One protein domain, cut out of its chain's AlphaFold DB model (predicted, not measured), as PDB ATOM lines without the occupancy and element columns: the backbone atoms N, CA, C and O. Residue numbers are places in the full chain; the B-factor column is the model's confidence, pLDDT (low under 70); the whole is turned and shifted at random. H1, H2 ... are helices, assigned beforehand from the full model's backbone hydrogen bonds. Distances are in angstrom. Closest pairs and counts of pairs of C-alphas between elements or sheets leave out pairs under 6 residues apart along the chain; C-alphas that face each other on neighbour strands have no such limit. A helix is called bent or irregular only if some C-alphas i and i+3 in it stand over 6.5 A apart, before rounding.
ATOM      1  N   ALA A 140      24.695 -11.974 -20.574       93.25
ATOM      2  CA  ALA A 140      23.934 -13.211 -20.461       93.25
ATOM      3  C   ALA A 140      22.436 -12.891 -20.303       93.25
ATOM      4  O   ALA A 140      22.095 -12.047 -19.474       93.25
ATOM      5  N   PRO A 141      21.552 -13.551 -21.072       89.56
ATOM      6  CA  PRO A 141      20.157 -13.134 -21.193       89.56
ATOM      7  C   PRO A 141      19.338 -13.385 -19.922       89.56
ATOM      8  O   PRO A 141      18.457 -12.592 -19.602       89.56
ATOM      9  N   ASP A 142      19.621 -14.468 -19.191       95.12
ATOM     10  CA  ASP A 142      18.896 -14.845 -17.978       95.12
ATOM     11  C   ASP A 142      19.682 -15.852 -17.116       95.12
ATOM     12  O   ASP A 142      20.715 -16.398 -17.520       95.12
ATOM     13  N   VAL A 143      19.180 -16.095 -15.899       96.75
ATOM     14  CA  VAL A 143      19.796 -17.001 -14.912       96.75
ATOM     15  C   VAL A 143      19.821 -18.448 -15.405       96.75
ATOM     16  O   VAL A 143      20.792 -19.158 -15.142       96.75
ATOM     17  N   LYS A 144      18.786 -18.887 -16.134       96.88
ATOM     18  CA  LYS A 144      18.684 -20.262 -16.636       96.88
ATOM     19  C   LYS A 144      19.783 -20.542 -17.655       96.88
ATOM     20  O   LYS A 144      20.451 -21.559 -17.554       96.88
ATOM     21  N   THR A 145      20.024 -19.613 -18.572       96.81
ATOM     22  CA  THR A 145      21.068 -19.718 -19.595       96.81
ATOM     23  C   THR A 145      22.456 -19.831 -18.965       96.81
ATOM     24  O   THR A 145      23.257 -20.658 -19.392       96.81
ATOM     25  N   VAL A 146      22.742 -19.045 -17.918       97.00
ATOM     26  CA  VAL A 146      24.007 -19.157 -17.171       97.00
ATOM     27  C   VAL A 146      24.120 -20.513 -16.478       97.00
ATOM     28  O   VAL A 146      25.165 -21.153 -16.558       97.00
ATOM     29  N   HIS A 147      23.058 -20.951 -15.802       97.38
ATOM     30  CA  HIS A 147      23.037 -22.232 -15.103       97.38
ATOM     31  C   HIS A 147      23.246 -23.408 -16.066       97.38
ATOM     32  O   HIS A 147      24.126 -24.231 -15.833       97.38
ATOM     33  N   ASP A 148      22.488 -23.461 -17.162       97.88
ATOM     34  CA  ASP A 148      22.574 -24.528 -18.161       97.88
ATOM     35  C   ASP A 148      23.964 -24.590 -18.796       97.88
ATOM     36  O   ASP A 148      24.518 -25.674 -18.933       97.88
ATOM     37  N   PHE A 149      24.565 -23.436 -19.110       97.38
ATOM     38  CA  PHE A 149      25.938 -23.375 -19.614       97.38
ATOM     39  C   PHE A 149      26.953 -23.965 -18.621       97.38
ATOM     40  O   PHE A 149      27.838 -24.719 -19.017       97.38
ATOM     41  N   LEU A 150      26.837 -23.640 -17.327       97.38
ATOM     42  CA  LEU A 150      27.743 -24.168 -16.302       97.38
ATOM     43  C   LEU A 150      27.549 -25.673 -16.072       97.38
ATOM     44  O   LEU A 150      28.534 -26.378 -15.858       97.38
ATOM     45  N   VAL A 151      26.307 -26.162 -16.120       97.88
ATOM     46  CA  VAL A 151      26.002 -27.597 -16.006       97.88
ATOM     47  C   VAL A 151      26.544 -28.361 -17.210       97.88
ATOM     48  O   VAL A 151      27.252 -29.342 -17.016       97.88
ATOM     49  N   ASP A 152      26.292 -27.881 -18.428       98.00
ATOM     50  CA  ASP A 152      26.813 -28.484 -19.658       98.00
ATOM     51  C   ASP A 152      28.349 -28.547 -19.645       98.00
ATOM     52  O   ASP A 152      28.942 -29.597 -19.907       98.00
ATOM     53  N   LEU A 153      29.012 -27.460 -19.230       97.75
ATOM     54  CA  LEU A 153      30.464 -27.436 -19.058       97.75
ATOM     55  C   LEU A 153      30.935 -28.478 -18.032       97.75
ATOM     56  O   LEU A 153      31.917 -29.182 -18.276       97.75
ATOM     57  N   ALA A 154      30.248 -28.592 -16.893       97.50
ATOM     58  CA  ALA A 154      30.587 -29.563 -15.857       97.50
ATOM     59  C   ALA A 154      30.397 -31.011 -16.336       97.50
ATOM     60  O   ALA A 154      31.234 -31.863 -16.040       97.50
ATOM     61  N   GLU A 155      29.341 -31.296 -17.102       96.81
ATOM     62  CA  GLU A 155      29.084 -32.618 -17.684       96.81
ATOM     63  C   GLU A 155      30.197 -33.030 -18.653       96.81
ATOM     64  O   GLU A 155      30.732 -34.139 -18.542       96.81
ATOM     65  N   HIS A 156      30.623 -32.119 -19.532       96.81
ATOM     66  CA  HIS A 156      31.718 -32.368 -20.472       96.81
ATOM     67  C   HIS A 156      33.088 -32.476 -19.783       96.81
ATOM     68  O   HIS A 156      33.923 -33.281 -20.198       96.81
ATOM     69  N   ALA A 157      33.318 -31.721 -18.705       97.12
ATOM     70  CA  ALA A 157      34.562 -31.767 -17.933       97.12
ATOM     71  C   ALA A 157      34.653 -32.975 -16.980       97.12
ATOM     72  O   ALA A 157      35.746 -33.333 -16.539       97.12
ATOM     73  N   ARG A 158      33.532 -33.635 -16.651       97.00
ATOM     74  CA  ARG A 158      33.502 -34.698 -15.631       97.00
ATOM     75  C   ARG A 158      34.303 -35.934 -16.026       97.00
ATOM     76  O   ARG A 158      35.040 -36.467 -15.202       97.00
ATOM     77  N   THR A 159      34.142 -36.414 -17.256       96.38
ATOM     78  CA  THR A 159      34.857 -37.607 -17.740       96.38
ATOM     79  C   THR A 159      36.380 -37.433 -17.705       96.38
ATOM     80  O   THR A 159      37.025 -38.279 -17.085       96.38
ATOM     81  N   PRO A 160      36.975 -36.366 -18.284       96.38
ATOM     82  CA  PRO A 160      38.419 -36.153 -18.183       96.38
ATOM     83  C   PRO A 160      38.875 -35.928 -16.735       96.38
ATOM     84  O   PRO A 160      39.857 -36.531 -16.322       96.38
ATOM     85  N   ALA A 161      38.118 -35.191 -15.911       95.50
ATOM     86  CA  ALA A 161      38.472 -35.003 -14.501       95.50
ATOM     87  C   ALA A 161      38.541 -36.330 -13.715       95.50
ATOM     88  O   ALA A 161      39.425 -36.520 -12.881       95.50
ATOM     89  N   LEU A 162      37.637 -37.280 -13.982       96.12
ATOM     90  CA  LEU A 162      37.688 -38.610 -13.359       96.12
ATOM     91  C   LEU A 162      38.902 -39.428 -13.818       96.12
ATOM     92  O   LEU A 162      39.439 -40.203 -13.027       96.12
ATOM     93  N   GLN A 163      39.334 -39.262 -15.072       95.94
ATOM     94  CA  GLN A 163      40.554 -39.889 -15.583       95.94
ATOM     95  C   GLN A 163      41.793 -39.298 -14.906       95.94
ATOM     96  O   GLN A 163      42.608 -40.055 -14.386       95.94
ATOM     97  N   GLU A 164      41.881 -37.971 -14.804       94.75
ATOM     98  CA  GLU A 164      42.972 -37.280 -14.107       94.75
ATOM     99  C   GLU A 164      43.072 -37.720 -12.639       94.75
ATOM    100  O   GLU A 164      44.152 -38.065 -12.163       94.75
ATOM    101  N   VAL A 165      41.946 -37.811 -11.919       95.25
ATOM    102  CA  VAL A 165      41.936 -38.319 -10.535       95.25
ATOM    103  C   VAL A 165      42.436 -39.765 -10.460       95.25
ATOM    104  O   VAL A 165      43.172 -40.104  -9.532       95.25
ATOM    105  N   ALA A 166      42.080 -40.622 -11.422       95.56
ATOM    106  CA  ALA A 166      42.570 -41.998 -11.466       95.56
ATOM    107  C   ALA A 166      44.087 -42.068 -11.729       95.56
ATOM    108  O   ALA A 166      44.773 -42.892 -11.119       95.56
ATOM    109  N   GLU A 167      44.627 -41.190 -12.576       95.56
ATOM    110  CA  GLU A 167      46.073 -41.064 -12.802       95.56
ATOM    111  C   GLU A 167      46.805 -40.613 -11.532       95.56
ATOM    112  O   GLU A 167      47.811 -41.220 -11.149       95.56
ATOM    113  N   LEU A 168      46.258 -39.620 -10.819       96.31
ATOM    114  CA  LEU A 168      46.791 -39.171  -9.529       96.31
ATOM    115  C   LEU A 168      46.768 -40.283  -8.475       96.31
ATOM    116  O   LEU A 168      47.742 -40.472  -7.748       96.31
ATOM    117  N   GLN A 169      45.690 -41.064  -8.406       96.12
ATOM    118  CA  GLN A 169      45.617 -42.222  -7.513       96.12
ATOM    119  C   GLN A 169      46.647 -43.298  -7.880       96.12
ATOM    120  O   GLN A 169      47.227 -43.919  -6.992       96.12
ATOM    121  N   ALA A 170      46.895 -43.530  -9.171       95.25
ATOM    122  CA  ALA A 170      47.860 -44.528  -9.622       95.25
ATOM    123  C   ALA A 170      49.303 -44.166  -9.237       95.25
ATOM    124  O   ALA A 170      50.051 -45.051  -8.818       95.25
ATOM    125  N   ILE A 171      49.689 -42.889  -9.338       95.38
ATOM    126  CA  ILE A 171      51.012 -42.437  -8.882       95.38
ATOM    127  C   ILE A 171      51.096 -42.393  -7.350       95.38
ATOM    128  O   ILE A 171      52.092 -42.836  -6.788       95.38
ATOM    129  N   ALA A 172      50.032 -41.973  -6.659       96.56
ATOM    130  CA  ALA A 172      49.997 -41.927  -5.197       96.56
ATOM    131  C   ALA A 172      50.151 -43.313  -4.547       96.56
ATOM    132  O   ALA A 172      50.854 -43.461  -3.546       96.56
ATOM    133  N   LYS A 173      49.590 -44.357  -5.168       96.00
ATOM    134  CA  LYS A 173      49.764 -45.749  -4.723       96.00
ATOM    135  C   LYS A 173      51.216 -46.223  -4.722       96.00
ATOM    136  O   LYS A 173      51.556 -47.094  -3.926       96.00
ATOM    137  N   GLN A 174      52.076 -45.666  -5.575       94.19
ATOM    138  CA  GLN A 174      53.504 -46.015  -5.599       94.19
ATOM    139  C   GLN A 174      54.220 -45.565  -4.316       94.19
ATOM    140  O   GLN A 174      55.171 -46.216  -3.891       94.19
ATOM    141  N   ASP A 175      53.700 -44.523  -3.664       94.00
ATOM    142  CA  ASP A 175      54.166 -44.013  -2.372       94.00
ATOM    143  C   ASP A 175      53.382 -44.613  -1.181       94.00
ATOM    144  O   ASP A 175      53.501 -44.143  -0.051       94.00
ATOM    145  N   GLY A 176      52.549 -45.637  -1.412       95.31
ATOM    146  CA  GLY A 176      51.730 -46.271  -0.372       95.31
ATOM    147  C   GLY A 176      50.486 -45.475   0.046       95.31
ATOM    148  O   GLY A 176      49.936 -45.724   1.117       95.31
ATOM    149  N   ILE A 177      50.031 -44.517  -0.770       95.94
ATOM    150  CA  ILE A 177      48.796 -43.763  -0.527       95.94
ATOM    151  C   ILE A 177      47.632 -44.421  -1.275       95.94
ATOM    152  O   ILE A 177      47.452 -44.228  -2.476       95.94
ATOM    153  N   ASP A 178      46.822 -45.193  -0.546       91.75
ATOM    154  CA  ASP A 178      45.654 -45.887  -1.109       91.75
ATOM    155  C   ASP A 178      44.475 -44.951  -1.396       91.75
ATOM    156  O   ASP A 178      43.745 -45.137  -2.373       91.75
ATOM    157  N   GLU A 179      44.289 -43.939  -0.544       94.75
ATOM    158  CA  GLU A 179      43.219 -42.954  -0.655       94.75
ATOM    159  C   GLU A 179      43.808 -41.549  -0.797       94.75
ATOM    160  O   GLU A 179      44.357 -40.981   0.153       94.75
ATOM    161  N   LEU A 180      43.661 -40.984  -1.996       95.38
ATOM    162  CA  LEU A 180      44.044 -39.609  -2.291       95.38
ATOM    163  C   LEU A 180      43.128 -38.644  -1.527       95.38
ATOM    164  O   LEU A 180      41.908 -38.665  -1.705       95.38
ATOM    165  N   LYS A 181      43.712 -37.788  -0.687       97.81
ATOM    166  CA  LYS A 181      42.989 -36.731   0.029       97.81
ATOM    167  C   LYS A 181      43.206 -35.376  -0.653       97.81
ATOM    168  O   LYS A 181      44.147 -35.229  -1.431       97.81
ATOM    169  N   PRO A 182      42.388 -34.349  -0.361       97.38
ATOM    170  CA  PRO A 182      42.527 -33.041  -1.006       97.38
ATOM    171  C   PRO A 182      43.914 -32.386  -0.867       97.38
ATOM    172  O   PRO A 182      44.352 -31.685  -1.775       97.38
ATOM    173  N   TRP A 183      44.628 -32.644   0.233       98.25
ATOM    174  CA  TRP A 183      45.995 -32.154   0.469       98.25
ATOM    175  C   TRP A 183      47.089 -32.925  -0.285       98.25
ATOM    176  O   TRP A 183      48.265 -32.563  -0.226       98.25
ATOM    177  N   ASP A 184      46.721 -33.989  -0.993       98.12
ATOM    178  CA  ASP A 184      47.629 -34.783  -1.814       98.12
ATOM    179  C   ASP A 184      47.576 -34.363  -3.294       98.12
ATOM    180  O   ASP A 184      48.560 -34.534  -4.012       98.12
ATOM    181  N   THR A 185      46.462 -33.776  -3.751       96.38
ATOM    182  CA  THR A 185      46.201 -33.484  -5.170       96.38
ATOM    183  C   THR A 185      47.309 -32.657  -5.820       96.38
ATOM    184  O   THR A 185      47.885 -33.094  -6.810       96.38
ATOM    185  N   THR A 186      47.659 -31.489  -5.269       96.44
ATOM    186  CA  THR A 186      48.671 -30.598  -5.872       96.44
ATOM    187  C   THR A 186      50.053 -31.252  -5.939       96.44
ATOM    188  O   THR A 186      50.727 -31.158  -6.965       96.44
ATOM    189  N   TYR A 187      50.446 -31.958  -4.876       97.38
ATOM    190  CA  TYR A 187      51.725 -32.659  -4.786       97.38
ATOM    191  C   TYR A 187      51.841 -33.759  -5.848       97.38
ATOM    192  O   TYR A 187      52.818 -33.817  -6.598       97.38
ATOM    193  N   TYR A 188      50.810 -34.602  -5.983       97.06
ATOM    194  CA  TYR A 188      50.818 -35.667  -6.986       97.06
ATOM    195  C   TYR A 188      50.622 -35.160  -8.412       97.06
ATOM    196  O   TYR A 188      51.179 -35.760  -9.328       97.06
ATOM    197  N   SER A 189      49.921 -34.043  -8.616       95.19
ATOM    198  CA  SER A 189      49.847 -33.394  -9.929       95.19
ATOM    199  C   SER A 189      51.221 -32.930 -10.410       95.19
ATOM    200  O   SER A 189      51.564 -33.142 -11.572       95.19
ATOM    201  N   GLU A 190      52.041 -32.343  -9.532       94.56
ATOM    202  CA  GLU A 190      53.408 -31.952  -9.897       94.56
ATOM    203  C   GLU A 190      54.304 -33.180 -10.127       94.56
ATOM    204  O   GLU A 190      55.021 -33.216 -11.128       94.56
ATOM    205  N   LYS A 191      54.213 -34.231  -9.294       93.25
ATOM    206  CA  LYS A 191      54.930 -35.499  -9.545       93.25
ATOM    207  C   LYS A 191      54.552 -36.128 -10.888       93.25
ATOM    208  O   LYS A 191      55.433 -36.537 -11.644       93.25
ATOM    209  N   LEU A 192      53.258 -36.192 -11.200       93.06
ATOM    210  CA  LEU A 192      52.761 -36.755 -12.454       93.06
ATOM    211  C   LEU A 192      53.271 -35.951 -13.651       93.06
ATOM    212  O   LEU A 192      53.770 -36.531 -14.614       93.06
ATOM    213  N   LYS A 193      53.224 -34.618 -13.563       91.25
ATOM    214  CA  LYS A 193      53.752 -33.717 -14.593       91.25
ATOM    215  C   LYS A 193      55.246 -33.934 -14.832       91.25
ATOM    216  O   LYS A 193      55.675 -34.028 -15.983       91.25
ATOM    217  N   GLN A 194      56.036 -34.058 -13.767       88.94
ATOM    218  CA  GLN A 194      57.466 -34.350 -13.876       88.94
ATOM    219  C   GLN A 194      57.711 -35.715 -14.523       88.94
ATOM    220  O   GLN A 194      58.545 -35.819 -15.418       88.94
ATOM    221  N   HIS A 195      56.947 -36.740 -14.141       87.88
ATOM    222  CA  HIS A 195      57.061 -38.079 -14.718       87.88
ATOM    223  C   HIS A 195      56.678 -38.119 -16.209       87.88
ATOM    224  O   HIS A 195      57.359 -38.760 -17.005       87.88
ATOM    225  N   GLN A 196      55.599 -37.437 -16.607       88.81
ATOM    226  CA  GLN A 196      55.099 -37.457 -17.986       88.81
ATOM    227  C   GLN A 196      55.932 -36.592 -18.943       88.81
ATOM    228  O   GLN A 196      56.150 -36.985 -20.088       88.81
ATOM    229  N   PHE A 197      56.395 -35.422 -18.493       87.19
ATOM    230  CA  PHE A 197      57.006 -34.420 -19.375       87.19
ATOM    231  C   PHE A 197      58.494 -34.176 -19.113       87.19
ATOM    232  O   PHE A 197      59.109 -33.394 -19.838       87.19
ATOM    233  N   ASN A 198      59.078 -34.811 -18.088       83.38
ATOM    234  CA  ASN A 198      60.442 -34.553 -17.614       83.38
ATOM    235  C   ASN A 198      60.716 -33.048 -17.400       83.38
ATOM    236  O   ASN A 198      61.799 -32.537 -17.694       83.38
ATOM    237  N   LEU A 199      59.690 -32.323 -16.942       80.88
ATOM    238  CA  LEU A 199      59.689 -30.873 -16.802       80.88
ATOM    239  C   LEU A 199      59.054 -30.487 -15.468       80.88
ATOM    240  O   LEU A 199      57.873 -30.744 -15.243       80.88
ATOM    241  N   SER A 200      59.828 -29.824 -14.610       79.12
ATOM    242  CA  SER A 200      59.323 -29.206 -13.383       79.12
ATOM    243  C   SER A 200      59.060 -27.717 -13.596       79.12
ATOM    244  O   SER A 200      59.701 -27.064 -14.426       79.12
ATOM    245  N   GLN A 201      58.126 -27.148 -12.831       78.38
ATOM    246  CA  GLN A 201      57.906 -25.695 -12.872       78.38
ATOM    247  C   GLN A 201      59.138 -24.913 -12.408       78.38
ATOM    248  O   GLN A 201      59.434 -23.849 -12.951       78.38
ATOM    249  N   GLU A 202      59.896 -25.467 -11.462       81.44
ATOM    250  CA  GLU A 202      61.130 -24.851 -10.980       81.44
ATOM    251  C   GLU A 202      62.182 -24.720 -12.092       81.44
ATOM    252  O   GLU A 202      62.822 -23.677 -12.214       81.44
ATOM    253  N   ALA A 203      62.297 -25.717 -12.979       84.69
ATOM    254  CA  ALA A 203      63.211 -25.653 -14.121       84.69
ATOM    255  C   ALA A 203      62.854 -24.531 -15.116       84.69
ATOM    256  O   ALA A 203      63.729 -24.019 -15.813       84.69
ATOM    257  N   LEU A 204      61.581 -24.122 -15.175       87.25
ATOM    258  CA  LEU A 204      61.115 -23.035 -16.038       87.25
ATOM    259  C   LEU A 204      61.340 -21.642 -15.432       87.25
ATOM    260  O   LEU A 204      61.445 -20.668 -16.176       87.25
ATOM    261  N   LYS A 205      61.435 -21.522 -14.104       86.94
ATOM    262  CA  LYS A 205      61.500 -20.237 -13.388       86.94
ATOM    263  C   LYS A 205      62.593 -19.280 -13.907       86.94
ATOM    264  O   LYS A 205      62.271 -18.110 -14.131       86.94
ATOM    265  N   PRO A 206      63.833 -19.724 -14.217       90.00
ATOM    266  CA  PRO A 206      64.869 -18.842 -14.770       90.00
ATOM    267  C   PRO A 206      64.535 -18.243 -16.149       90.00
ATOM    268  O   PRO A 206      65.128 -17.236 -16.545       90.00
ATOM    269  N   TYR A 207      63.594 -18.840 -16.888       92.12
ATOM    270  CA  TYR A 207      63.186 -18.391 -18.222       92.12
ATOM    271  C   TYR A 207      62.107 -17.298 -18.189       92.12
ATOM    272  O   TYR A 207      61.942 -16.594 -19.186       92.12
ATOM    273  N   PHE A 208      61.440 -17.088 -17.049       93.44
ATOM    274  CA  PHE A 208      60.357 -16.107 -16.890       93.44
ATOM    275  C   PHE A 208      60.660 -14.992 -15.865       93.44
ATOM    276  O   PHE A 208      59.824 -14.708 -15.005       93.44
ATOM    277  N   PRO A 209      61.818 -14.300 -15.920       94.31
ATOM    278  CA  PRO A 209      62.048 -13.160 -15.042       94.31
ATOM    279  C   PRO A 209      61.122 -12.002 -15.437       94.31
ATOM    280  O   PRO A 209      60.988 -11.682 -16.622       94.31
ATOM    281  N   ALA A 210      60.524 -11.336 -14.443       93.75
ATOM    282  CA  ALA A 210      59.513 -10.299 -14.659       93.75
ATOM    283  C   ALA A 210      59.911  -9.230 -15.704       93.75
ATOM    284  O   ALA A 210      59.094  -8.960 -16.584       93.75
ATOM    285  N   PRO A 211      61.151  -8.688 -15.725       95.75
ATOM    286  CA  PRO A 211      61.549  -7.729 -16.758       95.75
ATOM    287  C   PRO A 211      61.449  -8.276 -18.191       95.75
ATOM    288  O   PRO A 211      61.009  -7.555 -19.082       95.75
ATOM    289  N   LYS A 212      61.804  -9.553 -18.423       95.44
ATOM    290  CA  LYS A 212      61.694 -10.178 -19.753       95.44
ATOM    291  C   LYS A 212      60.240 -10.416 -20.146       95.44
ATOM    292  O   LYS A 212      59.886 -10.183 -21.296       95.44
ATOM    293  N   VAL A 213      59.404 -10.853 -19.203       96.00
ATOM    294  CA  VAL A 213      57.970 -11.080 -19.451       96.00
ATOM    295  C   VAL A 213      57.273  -9.767 -19.809       96.00
ATOM    296  O   VAL A 213      56.544  -9.711 -20.794       96.00
ATOM    297  N   ILE A 214      57.555  -8.690 -19.068       95.56
ATOM    298  CA  ILE A 214      57.014  -7.349 -19.338       95.56
ATOM    299  C   ILE A 214      57.475  -6.842 -20.709       95.56
ATOM    300  O   ILE A 214      56.669  -6.331 -21.483       95.56
ATOM    301  N   GLN A 215      58.756  -7.016 -21.042       95.69
ATOM    302  CA  GLN A 215      59.270  -6.633 -22.354       95.69
ATOM    303  C   GLN A 215      58.587  -7.410 -23.488       95.69
ATOM    304  O   GLN A 215      58.182  -6.803 -24.479       95.69
ATOM    305  N   GLY A 216      58.435  -8.729 -23.345       96.50
ATOM    306  CA  GLY A 216      57.740  -9.564 -24.326       96.50
ATOM    307  C   GLY A 216      56.274  -9.165 -24.497       96.50
ATOM    308  O   GLY A 216      55.789  -9.086 -25.621       96.50
ATOM    309  N   LEU A 217      55.585  -8.820 -23.403       96.50
ATOM    310  CA  LEU A 217      54.221  -8.288 -23.460       96.50
ATOM    311  C   LEU A 217      54.152  -7.005 -24.298       96.50
ATOM    312  O   LEU A 217      53.290  -6.891 -25.166       96.50
ATOM    313  N   PHE A 218      55.070  -6.056 -24.083       96.81
ATOM    314  CA  PHE A 218      55.103  -4.823 -24.875       96.81
ATOM    315  C   PHE A 218      55.370  -5.076 -26.361       96.81
ATOM    316  O   PHE A 218      54.812  -4.366 -27.187       96.81
ATOM    317  N   GLN A 219      56.155  -6.096 -26.711       96.56
ATOM    318  CA  GLN A 219      56.388  -6.466 -28.112       96.56
ATOM    319  C   GLN A 219      55.153  -7.049 -28.809       96.56
ATOM    320  O   GLN A 219      55.041  -6.907 -30.017       96.56
ATOM    321  N   ILE A 220      54.244  -7.705 -28.081       95.50
ATOM    322  CA  ILE A 220      53.009  -8.267 -28.660       95.50
ATOM    323  C   ILE A 220      51.980  -7.169 -28.961       95.50
ATOM    324  O   ILE A 220      51.173  -7.311 -29.876       95.50
ATOM    325  N   VAL A 221      51.972  -6.104 -28.155       92.81
ATOM    326  CA  VAL A 221      50.982  -5.018 -28.244       92.81
ATOM    327  C   VAL A 221      51.404  -3.914 -29.228       92.81
ATOM    328  O   VAL A 221      50.540  -3.172 -29.693       92.81
ATOM    329  N   GLN A 222      52.704  -3.787 -29.520       69.81
ATOM    330  CA  GLN A 222      53.252  -2.842 -30.507       69.81
ATOM    331  C   GLN A 222      52.986  -3.287 -31.945       69.81
ATOM    332  O   GLN A 222      52.679  -2.387 -32.760       69.81
TER     333      GLN A 222
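AT A GLANCE: This is residues 140 to 222 of the 222 residues of the protein "Oligopeptidase A" of Enterobacteriaceae bacterium TzEc077 (UniProt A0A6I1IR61). Picture an open U with an empty middle: the long bent helix H1 makes one limb, H2 and H3 make the base, and the shorter H4 makes the other limb. H2 packs on the lower arm H1b near the foot of the long limb, while residues 140 to 163 and 202 to 222 stand free. The printed part has 83 residues with four named helices, H1, H2, H3 and H4 in chain order, and no named strand; its class is all helix. It is extended, with a radius of gyration of the C-alphas of 19.2 A, and flat, spanning 49 by 47 by 20 A.

IN THESE COORDINATES: Find C-alpha 143 at (19.796, -17.001, -14.912), where H1, residues 143 to 175, begins. By its hydrogen bonds it was assigned as one helix, but it is bent: C-alphas 156 and 159 are 6.7 A apart. Its arms are H1a, residues 143 to 156, 20.2 A long, and H1b, residues 159 to 175, 25.5 A long. Look next at H2, residues 185 to 197, 17.9 A long, then at H3, residues 201 to 207, which is irregular, with C-alphas 203 and 206 7.0 A apart. H4, residues 210 to 221, 16.9 A long, ends at C-alpha 221 (50.982, -5.018, -28.244).

HOW THE PARTS SIT: H1a and H1b stand at a steep tilt of 47 degrees. H1b, with residues 167 to 172 alone, touches H2; the closest C-alphas, of Leu 168 and Tyr 188, are 5.9 A apart. Their lines are about perpendicular, at 89 degrees. H2 and H3 are only just apart, their closest C-alphas at 8.3 A, and H3 and H4 are apart. Every O i to N i+4 pair is within hydrogen-bond range in H1a, H2 and H4, against 11 of 13 in H1b and 1 of 3 in H3, where 3 of 4 O i to N i+3 pairs are.

THE WHOLE: The C-alphas farthest apart, of Gly 176 and Gln 222, are 52.9 A from each other. The printed part has no cut; the link from H1 to H2 is short, and the other two are tight. Mean pLDDT of the printed part is 93.7, and residue 222, the chain's last, is under 70.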